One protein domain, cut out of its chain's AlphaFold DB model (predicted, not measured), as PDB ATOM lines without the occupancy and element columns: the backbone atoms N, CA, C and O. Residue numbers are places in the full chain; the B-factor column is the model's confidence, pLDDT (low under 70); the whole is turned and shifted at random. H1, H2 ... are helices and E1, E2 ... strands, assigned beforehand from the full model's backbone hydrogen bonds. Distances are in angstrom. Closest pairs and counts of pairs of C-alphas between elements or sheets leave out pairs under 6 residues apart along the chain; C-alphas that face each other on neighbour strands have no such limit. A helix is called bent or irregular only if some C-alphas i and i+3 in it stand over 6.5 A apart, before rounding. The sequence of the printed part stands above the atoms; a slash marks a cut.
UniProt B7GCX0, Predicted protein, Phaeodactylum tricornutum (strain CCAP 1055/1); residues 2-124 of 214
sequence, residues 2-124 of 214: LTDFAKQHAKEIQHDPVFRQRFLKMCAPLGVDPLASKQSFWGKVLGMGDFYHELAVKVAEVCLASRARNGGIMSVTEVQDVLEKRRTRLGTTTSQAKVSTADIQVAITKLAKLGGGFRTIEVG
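AT A GLANCE: This is residues 2 to 124 of the 214 residues of the protein "Predicted protein" of Phaeodactylum tricornutum (strain CCAP 1055/1) (UniProt B7GCX0). A long helix, H5, makes a spine; a loose group of four shorter helices, H1 to H4, gathers round its first end, and H6 and H7 pack crosswise on it farther along and meet each other. Two short strands, E1 and E2, lie near each other, E1 beside the later part of H5 and E2 beside H7, and residues 88 to 94 stick out as a loop. The 123 printed residues hold seven named helices and two named strands, in the order H1 H2 H3 H4 H5 E1 H6 H7 E2, and the class is mostly helix. The whole is compact, with a radius of gyration of the C-alphas of 15.1 A and spans of 47 by 34 by 29 A.

IN THESE COORDINATES: Find C-alpha 2 at (-18.563, 25.638, -40.939), where H1 begins and runs to residue 8. H2 is residues 10 to 15, and H3, residues 17 to 30, covers 20.7 A; H3 is irregular, but only just, with C-alphas 26 and 29 6.6 A apart. H4 is residues 41 to 46. From C-alpha 48 at (-29.807, 35.395, -43.644), H5 runs 30.6 A to residue 70; it has a kink of 30 degrees near residue 64 and is irregular, with C-alphas 65 and 68 7.4 A apart. E1 is residues 73 to 75, H6 residues 76 to 89 over 20.3 A, and H7 residues 101 to 113 over 19.0 A. E2, residues 119 to 123, ends at C-alpha 123, (-33.420, 50.615, -18.557).

HOW THE PARTS SIT: Start at H1, which only just touches H4, with 3 pairs of C-alphas within 8 A, the closest those of Lys 7 and Val 45 at 7.2 A. H2 touches H4 at a steep tilt of 60 degrees, closest at the C-alphas of Ala 10 and Leu 46, 5.8 A. H2 and H3 touch only at the corner, as do H4 and H5. Look next at Ala 56 and Ala 107, the closest C-alphas of H5 and H7 at 4.7 A; these helices touch about perpendicular, at 87 degrees, H5 with residues 52 to 59 alone. H6 touches H5 about perpendicular, at 77 degrees, closest at the C-alphas of Val 62 and Val 79, 6.7 A. H6 touches H7 with residues 76 to 80 alone, closest at the C-alphas of Val 76 and Thr 101, 6.1 A. H3 only just touches H7, with 3 pairs of C-alphas within 8 A, closest at Gln 21 and Ala 102, 7.5 A. E1 and E2 are near each other, but each pairs with no named strand. In H1, H2, H4 and H6 every O i to N i+4 pair is within hydrogen-bond range; H3 has 8 of 10, H5 17 of 19 and H7 8 of 9.

THE WHOLE: The farthest C-alphas, of Asp 4 and Arg 69, are 47.0 A apart. The printed part has no cut. The link from H6 to H7, 11 residues, is long. Mean pLDDT of the printed part is 84.1, with residues 37 to 41, 43, 45 and 89 to 97 under 70.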
ATOM      1  N   LEU A   2     -17.424  24.770 -41.327       81.31
ATOM      2  CA  LEU A   2     -18.563  25.638 -40.939       81.31
ATOM      3  C   LEU A   2     -19.575  25.856 -42.081       81.31
ATOM      4  O   LEU A   2     -20.782  25.854 -41.869       81.31
ATOM      5  N   THR A   3     -19.081  25.994 -43.310       80.94
ATOM      6  CA  THR A   3     -19.897  26.103 -44.530       80.94
ATOM      7  C   THR A   3     -20.750  24.863 -44.789       80.94
ATOM      8  O   THR A   3     -21.879  24.981 -45.253       80.94
ATOM      9  N   ASP A   4     -20.221  23.679 -44.480       84.88
ATOM     10  CA  ASP A   4     -20.905  22.397 -44.683       84.88
ATOM     11  C   ASP A   4     -21.963  22.181 -43.602       84.88
ATOM     12  O   ASP A   4     -23.092  21.821 -43.923       84.88
ATOM     13  N   PHE A   5     -21.633  22.521 -42.351       86.12
ATOM     14  CA  PHE A   5     -22.587  22.568 -41.243       86.12
ATOM     15  C   PHE A   5     -23.782  23.467 -41.579       86.12
ATOM     16  O   PHE A   5     -24.933  23.058 -41.473       86.12
ATOM     17  N   ALA A   6     -23.523  24.678 -42.070       85.56
ATOM     18  CA  ALA A   6     -24.591  25.599 -42.422       85.56
ATOM     19  C   ALA A   6     -25.463  25.105 -43.583       85.56
ATOM     20  O   ALA A   6     -26.671  25.313 -43.562       85.56
ATOM     21  N   LYS A   7     -24.879  24.430 -44.582       85.88
ATOM     22  CA  LYS A   7     -25.643  23.799 -45.671       85.88
ATOM     23  C   LYS A   7     -26.548  22.682 -45.150       85.88
ATOM     24  O   LYS A   7     -27.699  22.602 -45.567       85.88
ATOM     25  N   GLN A   8     -26.038  21.846 -44.247       89.69
ATOM     26  CA  GLN A   8     -26.796  20.742 -43.651       89.69
ATOM     27  C   GLN A   8     -27.961  21.251 -42.791       89.69
ATOM     28  O   GLN A   8     -29.064  20.723 -42.887       89.69
ATOM     29  N   HIS A   9     -27.742  22.331 -42.038       88.31
ATOM     30  CA  HIS A   9     -28.726  22.900 -41.113       88.31
ATOM     31  C   HIS A   9     -29.407  24.175 -41.641       88.31
ATOM     32  O   HIS A   9     -29.948  24.964 -40.867       88.31
ATOM     33  N   ALA A  10     -29.412  24.407 -42.960       85.88
ATOM     34  CA  ALA A  10     -29.879  25.669 -43.545       85.88
ATOM     35  C   ALA A  10     -31.328  26.009 -43.157       85.88
ATOM     36  O   ALA A  10     -31.632  27.150 -42.807       85.88
ATOM     37  N   LYS A  11     -32.218  25.006 -43.156       85.88
ATOM     38  CA  LYS A  11     -33.627  25.183 -42.773       85.88
ATOM     39  C   LYS A  11     -33.783  25.564 -41.302       85.88
ATOM     40  O   LYS A  11     -34.598  26.433 -41.002       85.88
ATOM     41  N   GLU A  12     -33.002  24.949 -40.416       88.62
ATOM     42  CA  GLU A  12     -33.006  25.234 -38.976       88.62
ATOM     43  C   GLU A  12     -32.509  26.659 -38.715       88.62
ATOM     44  O   GLU A  12     -33.177  27.425 -38.033       88.62
ATOM     45  N   ILE A  13     -31.411  27.071 -39.359       87.06
ATOM     46  CA  ILE A  13     -30.890  28.445 -39.269       87.06
ATOM     47  C   ILE A  13     -31.932  29.467 -39.751       87.06
ATOM     48  O   ILE A  13     -32.075  30.552 -39.178       87.06
ATOM     49  N   GLN A  14     -32.677  29.135 -40.805       84.62
ATOM     50  CA  GLN A  14     -33.697  30.023 -41.351       84.62
ATOM     51  C   GLN A  14     -34.936  30.113 -40.463       84.62
ATOM     52  O   GLN A  14     -35.426  31.218 -40.271       84.62
ATOM     53  N   HIS A  15     -35.437  29.012 -39.902       84.81
ATOM     54  CA  HIS A  15     -36.776  28.984 -39.296       84.81
ATOM     55  C   HIS A  15     -36.777  28.887 -37.765       84.81
ATOM     56  O   HIS A  15     -37.737  29.353 -37.148       84.81
ATOM     57  N   ASP A  16     -35.722  28.342 -37.151       88.38
ATOM     58  CA  ASP A  16     -35.582  28.246 -35.697       88.38
ATOM     59  C   ASP A  16     -34.720  29.407 -35.163       88.38
ATOM     60  O   ASP A  16     -33.504  29.439 -35.382       88.38
ATOM     61  N   PRO A  17     -35.312  30.368 -34.428       89.50
ATOM     62  CA  PRO A  17     -34.572  31.500 -33.885       89.50
ATOM     63  C   PRO A  17     -33.503  31.076 -32.868       89.50
ATOM     64  O   PRO A  17     -32.444  31.701 -32.808       89.50
ATOM     65  N   VAL A  18     -33.723  30.011 -32.091       90.25
ATOM     66  CA  VAL A  18     -32.741  29.530 -31.106       90.25
ATOM     67  C   VAL A  18     -31.532  28.948 -31.826       90.25
ATOM     68  O   VAL A  18     -30.388  29.268 -31.483       90.25
ATOM     69  N   PHE A  19     -31.767  28.129 -32.852       91.25
ATOM     70  CA  PHE A  19     -30.694  27.569 -33.667       91.25
ATOM     71  C   PHE A  19     -29.928  28.662 -34.418       91.25
ATOM     72  O   PHE A  19     -28.693  28.686 -34.389       91.25
ATOM     73  N   ARG A  20     -30.641  29.627 -35.011       91.50
ATOM     74  CA  ARG A  20     -30.043  30.791 -35.678       91.50
ATOM     75  C   ARG A  20     -29.099  31.558 -34.755       91.50
ATOM     76  O   ARG A  20     -27.971  31.857 -35.140       91.50
ATOM     77  N   GLN A  21     -29.527  31.830 -33.524       89.12
ATOM     78  CA  GLN A  21     -28.715  32.527 -32.524       89.12
ATOM     79  C   GLN A  21     -27.460  31.736 -32.137       89.12
ATOM     80  O   GLN A  21     -26.373  32.307 -32.034       89.12
ATOM     81  N   ARG A  22     -27.572  30.414 -31.968       90.38
ATOM     82  CA  ARG A  22     -26.408  29.548 -31.716       90.38
ATOM     83  C   ARG A  22     -25.423  29.587 -32.882       90.38
ATOM     84  O   ARG A  22     -24.226  29.733 -32.652       90.38
ATOM     85  N   PHE A  23     -25.921  29.532 -34.114       89.69
ATOM     86  CA  PHE A  23     -25.090  29.627 -35.311       89.69
ATOM     87  C   PHE A  23     -24.338  30.967 -35.388       89.69
ATOM     88  O   PHE A  23     -23.127  30.973 -35.614       89.69
ATOM     89  N   LEU A  24     -25.006  32.095 -35.117       88.00
ATOM     90  CA  LEU A  24     -24.348  33.408 -35.053       88.00
ATOM     91  C   LEU A  24     -23.245  33.448 -33.983       88.00
ATOM     92  O   LEU A  24     -22.134  33.904 -34.260       88.00
ATOM     93  N   LYS A  25     -23.513  32.902 -32.790       88.50
ATOM     94  CA  LYS A  25     -22.522  32.806 -31.704       88.50
ATOM     95  C   LYS A  25     -21.320  31.936 -32.069       88.50
ATOM     96  O   LYS A  25     -20.217  32.240 -31.634       88.50
ATOM     97  N   MET A  26     -21.501  30.892 -32.878       87.50
ATOM     98  CA  MET A  26     -20.388  30.081 -33.388       87.50
ATOM     99  C   MET A  26     -19.519  30.837 -34.400       87.50
ATOM    100  O   MET A  26     -18.316  30.592 -34.471       87.50
ATOM    101  N   CYS A  27     -20.107  31.741 -35.188       86.06
ATOM    102  CA  CYS A  27     -19.380  32.497 -36.209       86.06
ATOM    103  C   CYS A  27     -18.492  33.601 -35.606       86.06
ATOM    104  O   CYS A  27     -17.403  33.855 -36.121       86.06
ATOM    105  N   ALA A  28     -18.922  34.221 -34.497       85.25
ATOM    106  CA  ALA A  28     -18.248  35.383 -33.914       85.25
ATOM    107  C   ALA A  28     -16.782  35.130 -33.482       85.25
ATOM    108  O   ALA A  28     -15.919  35.895 -33.913       85.25
ATOM    109  N   PRO A  29     -16.433  34.057 -32.736       87.06
ATOM    110  CA  PRO A  29     -15.038  33.765 -32.378       87.06
ATOM    111  C   PRO A  29     -14.131  33.480 -33.580       87.06
ATOM    112  O   PRO A  29     -12.914  33.580 -33.473       87.06
ATOM    113  N   LEU A  30     -14.713  33.111 -34.724       85.56
ATOM    114  CA  LEU A  30     -13.984  32.810 -35.955       85.56
ATOM    115  C   LEU A  30     -13.746  34.059 -36.818       85.56
ATOM    116  O   LEU A  30     -13.178  33.942 -37.901       85.56
ATOM    117  N   GLY A  31     -14.211  35.238 -36.384       81.12
ATOM    118  CA  GLY A  31     -14.140  36.474 -37.169       81.12
ATOM    119  C   GLY A  31     -15.016  36.447 -38.425       81.12
ATOM    120  O   GLY A  31     -14.815  37.243 -39.341       81.12
ATOM    121  N   VAL A  32     -15.978  35.522 -38.493       83.50
ATOM    122  CA  VAL A  32     -16.896  35.393 -39.625       83.50
ATOM    123  C   VAL A  32     -18.175  36.152 -39.300       83.50
ATOM    124  O   VAL A  32     -18.886  35.795 -38.365       83.50
ATOM    125  N   ASP A  33     -18.505  37.159 -40.106       80.12
ATOM    126  CA  ASP A  33     -19.813  37.814 -40.066       80.12
ATOM    127  C   ASP A  33     -20.715  37.241 -41.179       80.12
ATOM    128  O   ASP A  33     -20.569  37.611 -42.353       80.12
ATOM    129  N   PRO A  34     -21.663  36.337 -40.853       78.31
ATOM    130  CA  PRO A  34     -22.581  35.764 -41.836       78.31
ATOM    131  C   PRO A  34     -23.577  36.789 -42.401       78.31
ATOM    132  O   PRO A  34     -24.336  36.473 -43.319       78.31
ATOM    133  N   LEU A  35     -23.581  38.017 -41.875       79.31
ATOM    134  CA  LEU A  35     -24.508  39.088 -42.217       79.31
ATOM    135  C   LEU A  35     -23.858  40.245 -42.987       79.31
ATOM    136  O   LEU A  35     -24.587  41.165 -43.372       79.31
ATOM    137  N   ALA A  36     -22.542  40.200 -43.222       71.19
ATOM    138  CA  ALA A  36     -21.762  41.316 -43.762       71.19
ATOM    139  C   ALA A  36     -22.120  41.704 -45.205       71.19
ATOM    140  O   ALA A  36     -22.076  42.880 -45.556       71.19
ATOM    141  N   SER A  37     -22.455  40.741 -46.071       62.47
ATOM    142  CA  SER A  37     -22.760  41.041 -47.477       62.47
ATOM    143  C   SER A  37     -23.725  40.044 -48.103       62.47
ATOM    144  O   SER A  37     -23.597  38.833 -47.915       62.47
ATOM    145  N   LYS A  38     -24.637  40.550 -48.942       59.62
ATOM    146  CA  LYS A  38     -25.519  39.731 -49.792       59.62
ATOM    147  C   LYS A  38     -24.739  38.859 -50.781       59.62
ATOM    148  O   LYS A  38     -25.196  37.776 -51.130       59.62
ATOM    149  N   GLN A  39     -23.556  39.306 -51.216       59.50
ATOM    150  CA  GLN A  39     -22.700  38.522 -52.111       59.50
ATOM    151  C   GLN A  39     -21.864  37.465 -51.385       59.50
ATOM    152  O   GLN A  39     -21.267  36.611 -52.044       59.50
ATOM    153  N   SER A  40     -21.832  37.493 -50.049       67.06
ATOM    154  CA  SER A  40     -21.154  36.460 -49.275       67.06
ATOM    155  C   SER A  40     -21.821  35.099 -49.488       67.06
ATOM    156  O   SER A  40     -23.021  35.000 -49.760       67.06
ATOM    157  N   PHE A  41     -21.035  34.033 -49.329       69.62
ATOM    158  CA  PHE A  41     -21.527  32.655 -49.342       69.62
ATOM    159  C   PHE A  41     -22.768  32.484 -48.445       69.62
ATOM    160  O   PHE A  41     -23.736  31.844 -48.844       69.62
ATOM    161  N   TRP A  42     -22.777  33.127 -47.275       71.38
ATOM    162  CA  TRP A  42     -23.865  33.074 -46.297       71.38
ATOM    163  C   TRP A  42     -25.146  33.748 -46.785       71.38
ATOM    164  O   TRP A  42     -26.231  33.197 -46.609       71.38
ATOM    165  N   GLY A  43     -25.024  34.896 -47.459       67.19
ATOM    166  CA  GLY A  43     -26.156  35.579 -48.083       67.19
ATOM    167  C   GLY A  43     -26.842  34.702 -49.130       67.19
ATOM    168  O   GLY A  43     -28.055  34.524 -49.072       67.19
ATOM    169  N   LYS A  44     -26.058  34.084 -50.023       70.75
ATOM    170  CA  LYS A  44     -26.582  33.251 -51.121       70.75
ATOM    171  C   LYS A  44     -27.119  31.891 -50.667       70.75
ATOM    172  O   LYS A  44     -28.089  31.408 -51.235       70.75
ATOM    173  N   VAL A  45     -26.475  31.256 -49.687       68.94
ATOM    174  CA  VAL A  45     -26.811  29.883 -49.267       68.94
ATOM    175  C   VAL A  45     -27.862  29.859 -48.163       68.94
ATOM    176  O   VAL A  45     -28.718  28.980 -48.163       68.94
ATOM    177  N   LEU A  46     -27.813  30.805 -47.222       71.81
ATOM    178  CA  LEU A  46     -28.699  30.801 -46.056       71.81
ATOM    179  C   LEU A  46     -29.806  31.851 -46.131       71.81
ATOM    180  O   LEU A  46     -30.727  31.786 -45.324       71.81
ATOM    181  N   GLY A  47     -29.735  32.839 -47.031       75.06
ATOM    182  CA  GLY A  47     -30.727  33.923 -47.101       75.06
ATOM    183  C   GLY A  47     -30.769  34.818 -45.852       75.06
ATOM    184  O   GLY A  47     -31.633  35.683 -45.736       75.06
ATOM    185  N   MET A  48     -29.828  34.651 -44.910       76.69
ATOM    186  CA  MET A  48     -29.807  35.395 -43.644       76.69
ATOM    187  C   MET A  48     -29.641  36.899 -43.864       76.69
ATOM    188  O   MET A  48     -30.201  37.701 -43.123       76.69
ATOM    189  N   GLY A  49     -28.886  37.292 -44.895       79.69
ATOM    190  CA  GLY A  49     -28.723  38.695 -45.260       79.69
ATOM    191  C   GLY A  49     -30.068  39.360 -45.545       79.69
ATOM    192  O   GLY A  49     -30.373  40.382 -44.936       79.69
ATOM    193  N   ASP A  50     -30.877  38.762 -46.420       81.88
ATOM    194  CA  ASP A  50     -32.189  39.297 -46.792       81.88
ATOM    195  C   ASP A  50     -33.169  39.268 -45.620       81.88
ATOM    196  O   ASP A  50     -33.809  40.285 -45.367       81.88
ATOM    197  N   PHE A  51     -33.176  38.190 -44.828       86.19
ATOM    198  CA  PHE A  51     -33.970  38.117 -43.598       86.19
ATOM    199  C   PHE A  51     -33.690  39.295 -42.647       86.19
ATOM    200  O   PHE A  51     -34.619  39.981 -42.229       86.19
ATOM    201  N   TYR A  52     -32.421  39.576 -42.323       88.44
ATOM    202  CA  TYR A  52     -32.096  40.668 -41.397       88.44
ATOM    203  C   TYR A  52     -32.282  42.061 -42.008       88.44
ATOM    204  O   TYR A  52     -32.507  43.009 -41.260       88.44
ATOM    205  N   HIS A  53     -32.189  42.218 -43.332       87.25
ATOM    206  CA  HIS A  53     -32.529  43.490 -43.979       87.25
ATOM    207  C   HIS A  53     -34.035  43.743 -43.941       87.25
ATOM    208  O   HIS A  53     -34.455  44.837 -43.575       87.25
ATOM    209  N   GLU A  54     -34.844  42.732 -44.256       88.81
ATOM    210  CA  GLU A  54     -36.301  42.822 -44.167       88.81
ATOM    211  C   GLU A  54     -36.749  43.075 -42.722       88.81
ATOM    212  O   GLU A  54     -37.569  43.959 -42.468       88.81
ATOM    213  N   LEU A  55     -36.165  42.355 -41.757       91.81
ATOM    214  CA  LEU A  55     -36.435  42.574 -40.338       91.81
ATOM    215  C   LEU A  55     -36.052  43.993 -39.902       91.81
ATOM    216  O   LEU A  55     -36.820  44.622 -39.183       91.81
ATOM    217  N   ALA A  56     -34.911  44.521 -40.354       92.50
ATOM    218  CA  ALA A  56     -34.499  45.891 -40.050       92.50
ATOM    219  C   ALA A  56     -35.514  46.927 -40.558       92.50
ATOM    220  O   ALA A  56     -35.885  47.825 -39.805       92.50
ATOM    221  N   VAL A  57     -36.024  46.774 -41.783       92.12
ATOM    222  CA  VAL A  57     -37.077  47.657 -42.318       92.12
ATOM    223  C   VAL A  57     -38.343  47.568 -41.465       92.12
ATOM    224  O   VAL A  57     -38.852  48.591 -41.014       92.12
ATOM    225  N   LYS A  58     -38.805  46.351 -41.154       92.75
ATOM    226  CA  LYS A  58     -39.997  46.138 -40.319       92.75
ATOM    227  C   LYS A  58     -39.850  46.736 -38.915       92.75
ATOM    228  O   LYS A  58     -40.793  47.341 -38.409       92.75
ATOM    229  N   VAL A  59     -38.682  46.591 -38.283       94.69
ATOM    230  CA  VAL A  59     -38.381  47.212 -36.981       94.69
ATOM    231  C   VAL A  59     -38.435  48.738 -37.097       94.69
ATOM    232  O   VAL A  59     -39.108  49.379 -36.293       94.69
ATOM    233  N   ALA A  60     -37.808  49.319 -38.124       93.75
ATOM    234  CA  ALA A  60     -37.837  50.763 -38.348       93.75
ATOM    235  C   ALA A  60     -39.268  51.294 -38.556       93.75
ATOM    236  O   ALA A  60     -39.628  52.319 -37.982       93.75
ATOM    237  N   GLU A  61     -40.115  50.579 -39.302       92.56
ATOM    238  CA  GLU A  61     -41.531  50.926 -39.487       92.56
ATOM    239  C   GLU A  61     -42.331  50.891 -38.179       92.56
ATOM    240  O   GLU A  61     -43.208  51.729 -37.965       92.56
ATOM    241  N   VAL A  62     -42.075  49.912 -37.306       93.69
ATOM    242  CA  VAL A  62     -42.724  49.824 -35.987       93.69
ATOM    243  C   VAL A  62     -42.312  51.005 -35.105       93.69
ATOM    244  O   VAL A  62     -43.178  51.665 -34.520       93.69
ATOM    245  N   CYS A  63     -41.018  51.320 -35.053       93.19
ATOM    246  CA  CYS A  63     -40.512  52.471 -34.307       93.19
ATOM    247  C   CYS A  63     -41.076  53.793 -34.854       93.19
ATOM    248  O   CYS A  63     -41.573  54.618 -34.091       93.19
ATOM    249  N   LEU A  64     -41.096  53.972 -36.178       91.75
ATOM    250  CA  LEU A  64     -41.627  55.182 -36.807       91.75
ATOM    251  C   LEU A  64     -43.128  55.357 -36.547       91.75
ATOM    252  O   LEU A  64     -43.570  56.453 -36.207       91.75
ATOM    253  N   ALA A  65     -43.910  54.278 -36.657       91.56
ATOM    254  CA  ALA A  65     -45.357  54.313 -36.441       91.56
ATOM    255  C   ALA A  65     -45.752  54.567 -34.975       91.56
ATOM    256  O   ALA A  65     -46.866  55.014 -34.704       91.56
ATOM    257  N   SER A  66     -44.867  54.264 -34.024       90.44
ATOM    258  CA  SER A  66     -45.115  54.462 -32.592       90.44
ATOM    259  C   SER A  66     -44.560  55.778 -32.046       90.44
ATOM    260  O   SER A  66     -45.030  56.228 -31.002       90.44
ATOM    261  N   ARG A  67     -43.658  56.438 -32.786       90.12
ATOM    262  CA  ARG A  67     -42.930  57.648 -32.372       90.12
ATOM    263  C   ARG A  67     -43.809  58.742 -31.772       90.12
ATOM    264  O   ARG A  67     -43.451  59.307 -30.748       90.12
ATOM    265  N   ALA A  68     -44.956  59.034 -32.385       88.69
ATOM    266  CA  ALA A  68     -45.858  60.088 -31.910       88.69
ATOM    267  C   ALA A  68     -46.420  59.822 -30.500       88.69
ATOM    268  O   ALA A  68     -46.888  60.742 -29.841       88.69
ATOM    269  N   ARG A  69     -46.391  58.564 -30.047       89.00
ATOM    270  CA  ARG A  69     -46.918  58.132 -28.752       89.00
ATOM    271  C   ARG A  69     -45.838  58.016 -27.682       89.00
ATOM    272  O   ARG A  69     -46.134  58.253 -26.524       89.00
ATOM    273  N   ASN A  70     -44.632  57.591 -28.050       90.88
ATOM    274  CA  ASN A  70     -43.597  57.160 -27.102       90.88
ATOM    275  C   ASN A  70     -42.262  57.913 -27.247       90.88
ATOM    276  O   ASN A  70     -41.246  57.466 -26.715       90.88
ATOM    277  N   GLY A  71     -42.225  58.994 -28.029       90.75
ATOM    278  CA  GLY A  71     -41.011  59.786 -28.249       90.75
ATOM    279  C   GLY A  71     -39.926  59.057 -29.046       90.75
ATOM    280  O   GLY A  71     -38.801  59.532 -29.142       90.75
ATOM    281  N   GLY A  72     -40.234  57.898 -29.637       91.75
ATOM    282  CA  GLY A  72     -39.259  57.076 -30.353       91.75
ATOM    283  C   GLY A  72     -38.490  56.090 -29.471       91.75
ATOM    284  O   GLY A  72     -37.464  55.571 -29.930       91.75
ATOM    285  N   ILE A  73     -38.980  55.812 -28.255       92.94
ATOM    286  CA  ILE A  73     -38.466  54.768 -27.359       92.94
ATOM    287  C   ILE A  73     -39.497  53.647 -27.215       92.94
ATOM    288  O   ILE A  73     -40.675  53.898 -26.979       92.94
ATOM    289  N   MET A  74     -39.063  52.397 -27.347       93.00
ATOM    290  CA  MET A  74     -39.938  51.222 -27.257       93.00
ATOM    291  C   MET A  74     -39.158  50.023 -26.716       93.00
ATOM    292  O   MET A  74     -37.996  49.849 -27.079       93.00
ATOM    293  N   SER A  75     -39.758  49.172 -25.883       93.56
ATOM    294  CA  SER A  75     -39.082  47.948 -25.427       93.56
ATOM    295  C   SER A  75     -38.891  46.954 -26.582       93.56
ATOM    296  O   SER A  75     -39.692  46.881 -27.518       93.56
ATOM    297  N   VAL A  76     -37.817  46.157 -26.545       94.31
ATOM    298  CA  VAL A  76     -37.577  45.129 -27.581       94.31
ATOM    299  C   VAL A  76     -38.704  44.084 -27.599       94.31
ATOM    300  O   VAL A  76     -39.039  43.552 -28.660       94.31
ATOM    301  N   THR A  77     -39.309  43.814 -26.442       92.12
ATOM    302  CA  THR A  77     -40.470  42.928 -26.286       92.12
ATOM    303  C   THR A  77     -41.711  43.503 -26.969       92.12
ATOM    304  O   THR A  77     -42.349  42.795 -27.744       92.12
ATOM    305  N   GLU A  78     -42.001  44.797 -26.810       91.56
ATOM    306  CA  GLU A  78     -43.118  45.455 -27.503       91.56
ATOM    307  C   GLU A  78     -42.923  45.445 -29.029       91.56
ATOM    308  O   GLU A  78     -43.861  45.142 -29.772       91.56
ATOM    309  N   VAL A  79     -41.697  45.684 -29.522       93.50
ATOM    310  CA  VAL A  79     -41.392  45.547 -30.959       93.50
ATOM    311  C   VAL A  79     -41.722  44.132 -31.442       93.50
ATOM    312  O   VAL A  79     -42.366  43.970 -32.482       93.50
ATOM    313  N   GLN A  80     -41.310  43.105 -30.691       92.44
ATOM    314  CA  GLN A  80     -41.585  41.708 -31.028       92.44
ATOM    315  C   GLN A  80     -43.093  41.422 -31.081       92.44
ATOM    316  O   GLN A  80     -43.566  40.869 -32.078       92.44
ATOM    317  N   ASP A  81     -43.846  41.859 -30.071       90.44
ATOM    318  CA  ASP A  81     -45.300  41.690 -29.995       90.44
ATOM    319  C   ASP A  81     -46.007  42.355 -31.181       90.44
ATOM    320  O   ASP A  81     -46.919  41.781 -31.788       90.44
ATOM    321  N   VAL A  82     -45.599  43.574 -31.547       90.62
ATOM    322  CA  VAL A  82     -46.180  44.298 -32.685       90.62
ATOM    323  C   VAL A  82     -45.882  43.573 -33.998       90.62
ATOM    324  O   VAL A  82     -46.783  43.443 -34.836       90.62
ATOM    325  N   LEU A  83     -44.655  43.077 -34.186       90.62
ATOM    326  CA  LEU A  83     -44.278  42.299 -35.368       90.62
ATOM    327  C   LEU A  83     -45.077  40.992 -35.460       90.62
ATOM    328  O   LEU A  83     -45.585  40.660 -36.535       90.62
ATOM    329  N   GLU A  84     -45.265  40.288 -34.344       87.81
ATOM    330  CA  GLU A  84     -46.067  39.064 -34.297       87.81
ATOM    331  C   GLU A  84     -47.556  39.339 -34.571       87.81
ATOM    332  O   GLU A  84     -48.170  38.653 -35.392       87.81
ATOM    333  N   LYS A  85     -48.125  40.408 -34.003       86.44
ATOM    334  CA  LYS A  85     -49.509  40.840 -34.282       86.44
ATOM    335  C   LYS A  85     -49.716  41.296 -35.729       86.44
ATOM    336  O   LYS A  85     -50.826  41.196 -36.258       86.44
ATOM    337  N   ARG A  86     -48.702  41.881 -36.379       84.75
ATOM    338  CA  ARG A  86     -48.764  42.222 -37.816       84.75
ATOM    339  C   ARG A  86     -48.722  40.955 -38.674       84.75
ATOM    340  O   ARG A  86     -49.465  40.872 -39.647       84.75
ATOM    341  N   ARG A  87     -47.931  39.954 -38.270       78.00
ATOM    342  CA  ARG A  87     -47.843  38.646 -38.938       78.00
ATOM    343  C   ARG A  87     -49.175  37.893 -38.927       78.00
ATOM    344  O   ARG A  87     -49.582  37.385 -39.968       78.00
ATOM    345  N   THR A  88     -49.860  37.830 -37.784       72.94
ATOM    346  CA  THR A  88     -51.132  37.092 -37.657       72.94
ATOM    347  C   THR A  88     -52.282  37.754 -38.418       72.94
ATOM    348  O   THR A  88     -53.075  37.059 -39.048       72.94
ATOM    349  N   ARG A  89     -52.352  39.092 -38.424       68.44
ATOM    350  CA  ARG A  89     -53.406  39.850 -39.125       68.44
ATOM    351  C   ARG A  89     -53.349  39.742 -40.644       68.44
ATOM    352  O   ARG A  89     -54.389  39.815 -41.285       68.44
ATOM    353  N   LEU A  90     -52.159  39.576 -41.217       62.91
ATOM    354  CA  LEU A  90     -51.992  39.530 -42.670       62.91
ATOM    355  C   LEU A  90     -52.339  38.164 -43.287       62.91
ATOM    356  O   LEU A  90     -52.188  37.993 -44.491       62.91
ATOM    357  N   GLY A  91     -52.780  37.181 -42.488       51.44
ATOM    358  CA  GLY A  91     -53.218  35.866 -42.978       51.44
ATOM    359  C   GLY A  91     -52.126  35.034 -43.665       51.44
ATOM    360  O   GLY A  91     -52.405  33.945 -44.158       51.44
ATOM    361  N   THR A  92     -50.879  35.512 -43.693       50.34
ATOM    362  CA  THR A  92     -49.726  34.805 -44.253       50.34
ATOM    363  C   THR A  92     -49.346  33.631 -43.352       50.34
ATOM    364  O   THR A  92     -48.500  33.736 -42.466       50.34
ATOM    365  N   THR A  93     -49.979  32.488 -43.607       45.06
ATOM    366  CA  THR A  93     -49.640  31.150 -43.090       45.06
ATOM    367  C   THR A  93     -48.356  30.581 -43.705       45.06
ATOM    368  O   THR A  93     -47.917  29.491 -43.347       45.06
ATOM    369  N   THR A  94     -47.724  31.305 -44.629       45.38
ATOM    370  CA  THR A  94     -46.563  30.839 -45.386       45.38
ATOM    371  C   THR A  94     -45.268  31.174 -44.652       45.38
ATOM    372  O   THR A  94     -44.857  32.328 -44.638       45.38
ATOM    373  N   SER A  95     -44.642  30.162 -44.045       53.03
ATOM    374  CA  SER A  95     -43.189  29.982 -43.841       53.03
ATOM    375  C   SER A  95     -42.317  31.186 -43.437       53.03
ATOM    376  O   SER A  95     -41.107  31.153 -43.642       53.03
ATOM    377  N   GLN A  96     -42.872  32.252 -42.857       61.69
ATOM    378  CA  GLN A  96     -42.073  33.362 -42.351       61.69
ATOM    379  C   GLN A  96     -41.446  32.953 -41.026       61.69
ATOM    380  O   GLN A  96     -42.129  32.583 -40.068       61.69
ATOM    381  N   ALA A  97     -40.120  33.000 -41.009       69.50
ATOM    382  CA  ALA A  97     -39.295  32.631 -39.881       69.50
ATOM    383  C   ALA A  97     -39.711  33.355 -38.593       69.50
ATOM    384  O   ALA A  97     -39.954  34.564 -38.595       69.50
ATOM    385  N   LYS A  98     -39.745  32.624 -37.471       83.88
ATOM    386  CA  LYS A  98     -40.007  33.225 -36.159       83.88
ATOM    387  C   LYS A  98     -38.885  34.215 -35.819       83.88
ATOM    388  O   LYS A  98     -37.702  33.949 -36.067       83.88
ATOM    389  N   VAL A  99     -39.276  35.362 -35.268       89.50
ATOM    390  CA  VAL A  99     -38.380  36.454 -34.872       89.50
ATOM    391  C   VAL A  99     -38.216  36.426 -33.356       89.50
ATOM    392  O   VAL A  99     -39.207  36.402 -32.625       89.50
ATOM    393  N   SER A 100     -36.971  36.413 -32.885       92.19
ATOM    394  CA  SER A 100     -36.626  36.564 -31.466       92.19
ATOM    395  C   SER A 100     -36.195  37.992 -31.125       92.19
ATOM    396  O   SER A 100     -35.800  38.757 -32.004       92.19
ATOM    397  N   THR A 101     -36.193  38.339 -29.836       92.62
ATOM    398  CA  THR A 101     -35.646  39.614 -29.332       92.62
ATOM    399  C   THR A 101     -34.188  39.827 -29.743       92.62
ATOM    400  O   THR A 101     -33.802  40.925 -30.139       92.62
ATOM    401  N   ALA A 102     -33.386  38.763 -29.747       92.25
ATOM    402  CA  ALA A 102     -32.000  38.816 -30.192       92.25
ATOM    403  C   ALA A 102     -31.880  39.078 -31.707       92.25
ATOM    404  O   ALA A 102     -30.947  39.751 -32.143       92.25
ATOM    405  N   ASP A 103     -32.835  38.618 -32.528       92.69
ATOM    406  CA  ASP A 103     -32.867  38.985 -33.951       92.69
ATOM    407  C   ASP A 103     -33.160  40.478 -34.144       92.69
ATOM    408  O   ASP A 103     -32.557  41.119 -35.008       92.69
ATOM    409  N   ILE A 104     -34.047  41.040 -33.317       94.88
ATOM    410  CA  ILE A 104     -34.378  42.471 -33.319       94.88
ATOM    411  C   ILE A 104     -33.150  43.302 -32.929       94.88
ATOM    412  O   ILE A 104     -32.833  44.270 -33.615       94.88
ATOM    413  N   GLN A 105     -32.399  42.901 -31.899       94.25
ATOM    414  CA  GLN A 105     -31.154  43.578 -31.503       94.25
ATOM    415  C   GLN A 105     -30.102  43.579 -32.627       94.25
ATOM    416  O   GLN A 105     -29.463  44.602 -32.893       94.25
ATOM    417  N   VAL A 106     -29.955  42.459 -33.347       92.00
ATOM    418  CA  VAL A 106     -29.074  42.382 -34.526       92.00
ATOM    419  C   VAL A 106     -29.560  43.320 -35.633       92.00
ATOM    420  O   VAL A 106     -28.752  44.030 -36.237       92.00
ATOM    421  N   ALA A 107     -30.869  43.371 -35.887       93.31
ATOM    422  CA  ALA A 107     -31.455  44.281 -36.867       93.31
ATOM    423  C   ALA A 107     -31.216  45.758 -36.498       93.31
ATOM    424  O   ALA A 107     -30.806  46.540 -37.355       93.31
ATOM    425  N   ILE A 108     -31.363  46.126 -35.222       94.56
ATOM    426  CA  ILE A 108     -31.068  47.480 -34.721       94.56
ATOM    427  C   ILE A 108     -29.586  47.813 -34.881       94.56
ATOM    428  O   ILE A 108     -29.254  48.898 -35.344       94.56
ATOM    429  N   THR A 109     -28.688  46.871 -34.585       91.38
ATOM    430  CA  THR A 109     -27.241  47.061 -34.791       91.38
ATOM    431  C   THR A 109     -26.914  47.338 -36.264       91.38
ATOM    432  O   THR A 109     -26.001  48.105 -36.568       91.38
ATOM    433  N   LYS A 110     -27.667  46.749 -37.204       88.25
ATOM    434  CA  LYS A 110     -27.544  47.082 -38.630       88.25
ATOM    435  C   LYS A 110     -28.093  48.473 -38.947       88.25
ATOM    436  O   LYS A 110     -27.422  49.212 -39.660       88.25
ATOM    437  N   LEU A 111     -29.264  48.832 -38.416       91.44
ATOM    438  CA  LEU A 111     -29.853  50.167 -38.594       91.44
ATOM    439  C   LEU A 111     -28.939  51.268 -38.047       91.44
ATOM    440  O   LEU A 111     -28.760  52.283 -38.708       91.44
ATOM    441  N   ALA A 112     -28.284  51.037 -36.907       90.81
ATOM    442  CA  ALA A 112     -27.341  51.972 -36.297       90.81
ATOM    443  C   ALA A 112     -26.213  52.385 -37.261       90.81
ATOM    444  O   ALA A 112     -25.810  53.546 -37.292       90.81
ATOM    445  N   LYS A 113     -25.740  51.454 -38.106       87.75
ATOM    446  CA  LYS A 113     -24.705  51.722 -39.124       87.75
ATOM    447  C   LYS A 113     -25.196  52.615 -40.265       87.75
ATOM    448  O   LYS A 113     -24.372  53.208 -40.954       87.75
ATOM    449  N   LEU A 114     -26.509  52.692 -40.485       83.44
ATOM    450  CA  LEU A 114     -27.125  53.564 -41.488       83.44
ATOM    451  C   LEU A 114     -27.365  54.987 -40.955       83.44
ATOM    452  O   LEU A 114     -27.716  55.873 -41.730       83.44
ATOM    453  N   GLY A 115     -27.168  55.216 -39.652       76.56
ATOM    454  CA  GLY A 115     -27.471  56.481 -38.986       76.56
ATOM    455  C   GLY A 115     -28.922  56.565 -38.499       76.56
ATOM    456  O   GLY A 115     -29.607  55.561 -38.329       76.56
ATOM    457  N   GLY A 116     -29.397  57.779 -38.208       77.44
ATOM    458  CA  GLY A 116     -30.786  58.015 -37.783       77.44
ATOM    459  C   GLY A 116     -31.079  57.774 -36.296       77.44
ATOM    460  O   GLY A 116     -32.233  57.834 -35.893       77.44
ATOM    461  N   GLY A 117     -30.057  57.535 -35.467       85.62
ATOM    462  CA  GLY A 117     -30.199  57.465 -34.006       85.62
ATOM    463  C   GLY A 117     -30.626  56.105 -33.446       85.62
ATOM    464  O   GLY A 117     -30.768  55.986 -32.229       85.62
ATOM    465  N   PHE A 118     -30.774  55.082 -34.301       93.25
ATOM    466  CA  PHE A 118     -31.085  53.718 -33.876       93.25
ATOM    467  C   PHE A 118     -30.006  53.154 -32.956       93.25
ATOM    468  O   PHE A 118     -28.850  53.008 -33.353       93.25
ATOM    469  N   ARG A 119     -30.397  52.801 -31.734       94.25
ATOM    470  CA  ARG A 119     -29.539  52.127 -30.753       94.25
ATOM    471  C   ARG A 119     -30.382  51.387 -29.725       94.25
ATOM    472  O   ARG A 119     -31.582  51.623 -29.609       94.25
ATOM    473  N   THR A 120     -29.743  50.513 -28.960       93.81
ATOM    474  CA  THR A 120     -30.344  49.894 -27.778       93.81
ATOM    475  C   THR A 120     -29.801  50.542 -26.511       93.81
ATOM    476  O   THR A 120     -28.609  50.837 -26.436       93.81
ATOM    477  N   ILE A 121     -30.667  50.746 -25.525       92.44
ATOM    478  CA  ILE A 121     -30.314  51.196 -24.175       92.44
ATOM    479  C   ILE A 121     -30.877  50.201 -23.157       92.44
ATOM    480  O   ILE A 121     -31.907  49.578 -23.407       92.44
ATOM    481  N   GLU A 122     -30.217  50.063 -22.012       91.25
ATOM    482  CA  GLU A 122     -30.712  49.241 -20.906       91.25
ATOM    483  C   GLU A 122     -31.370  50.143 -19.863       91.25
ATOM    484  O   GLU A 122     -30.736  51.061 -19.339       91.25
ATOM    485  N   VAL A 123     -32.645  49.888 -19.567       88.56
ATOM    486  CA  VAL A 123     -33.420  50.615 -18.557       88.56
ATOM    487  C   VAL A 123     -33.882  49.608 -17.509       88.56
ATOM    488  O   VAL A 123     -34.813  48.832 -17.723       88.56
ATOM    489  N   GLY A 124     -33.199  49.583 -16.365       83.00
ATOM    490  CA  GLY A 124     -33.457  48.595 -15.319       83.00
ATOM    491  C   GLY A 124     -33.196  47.166 -15.806       83.00
ATOM    492  O   GLY A 124     -32.047  46.771 -15.983       83.00
TER     493      GLY A 124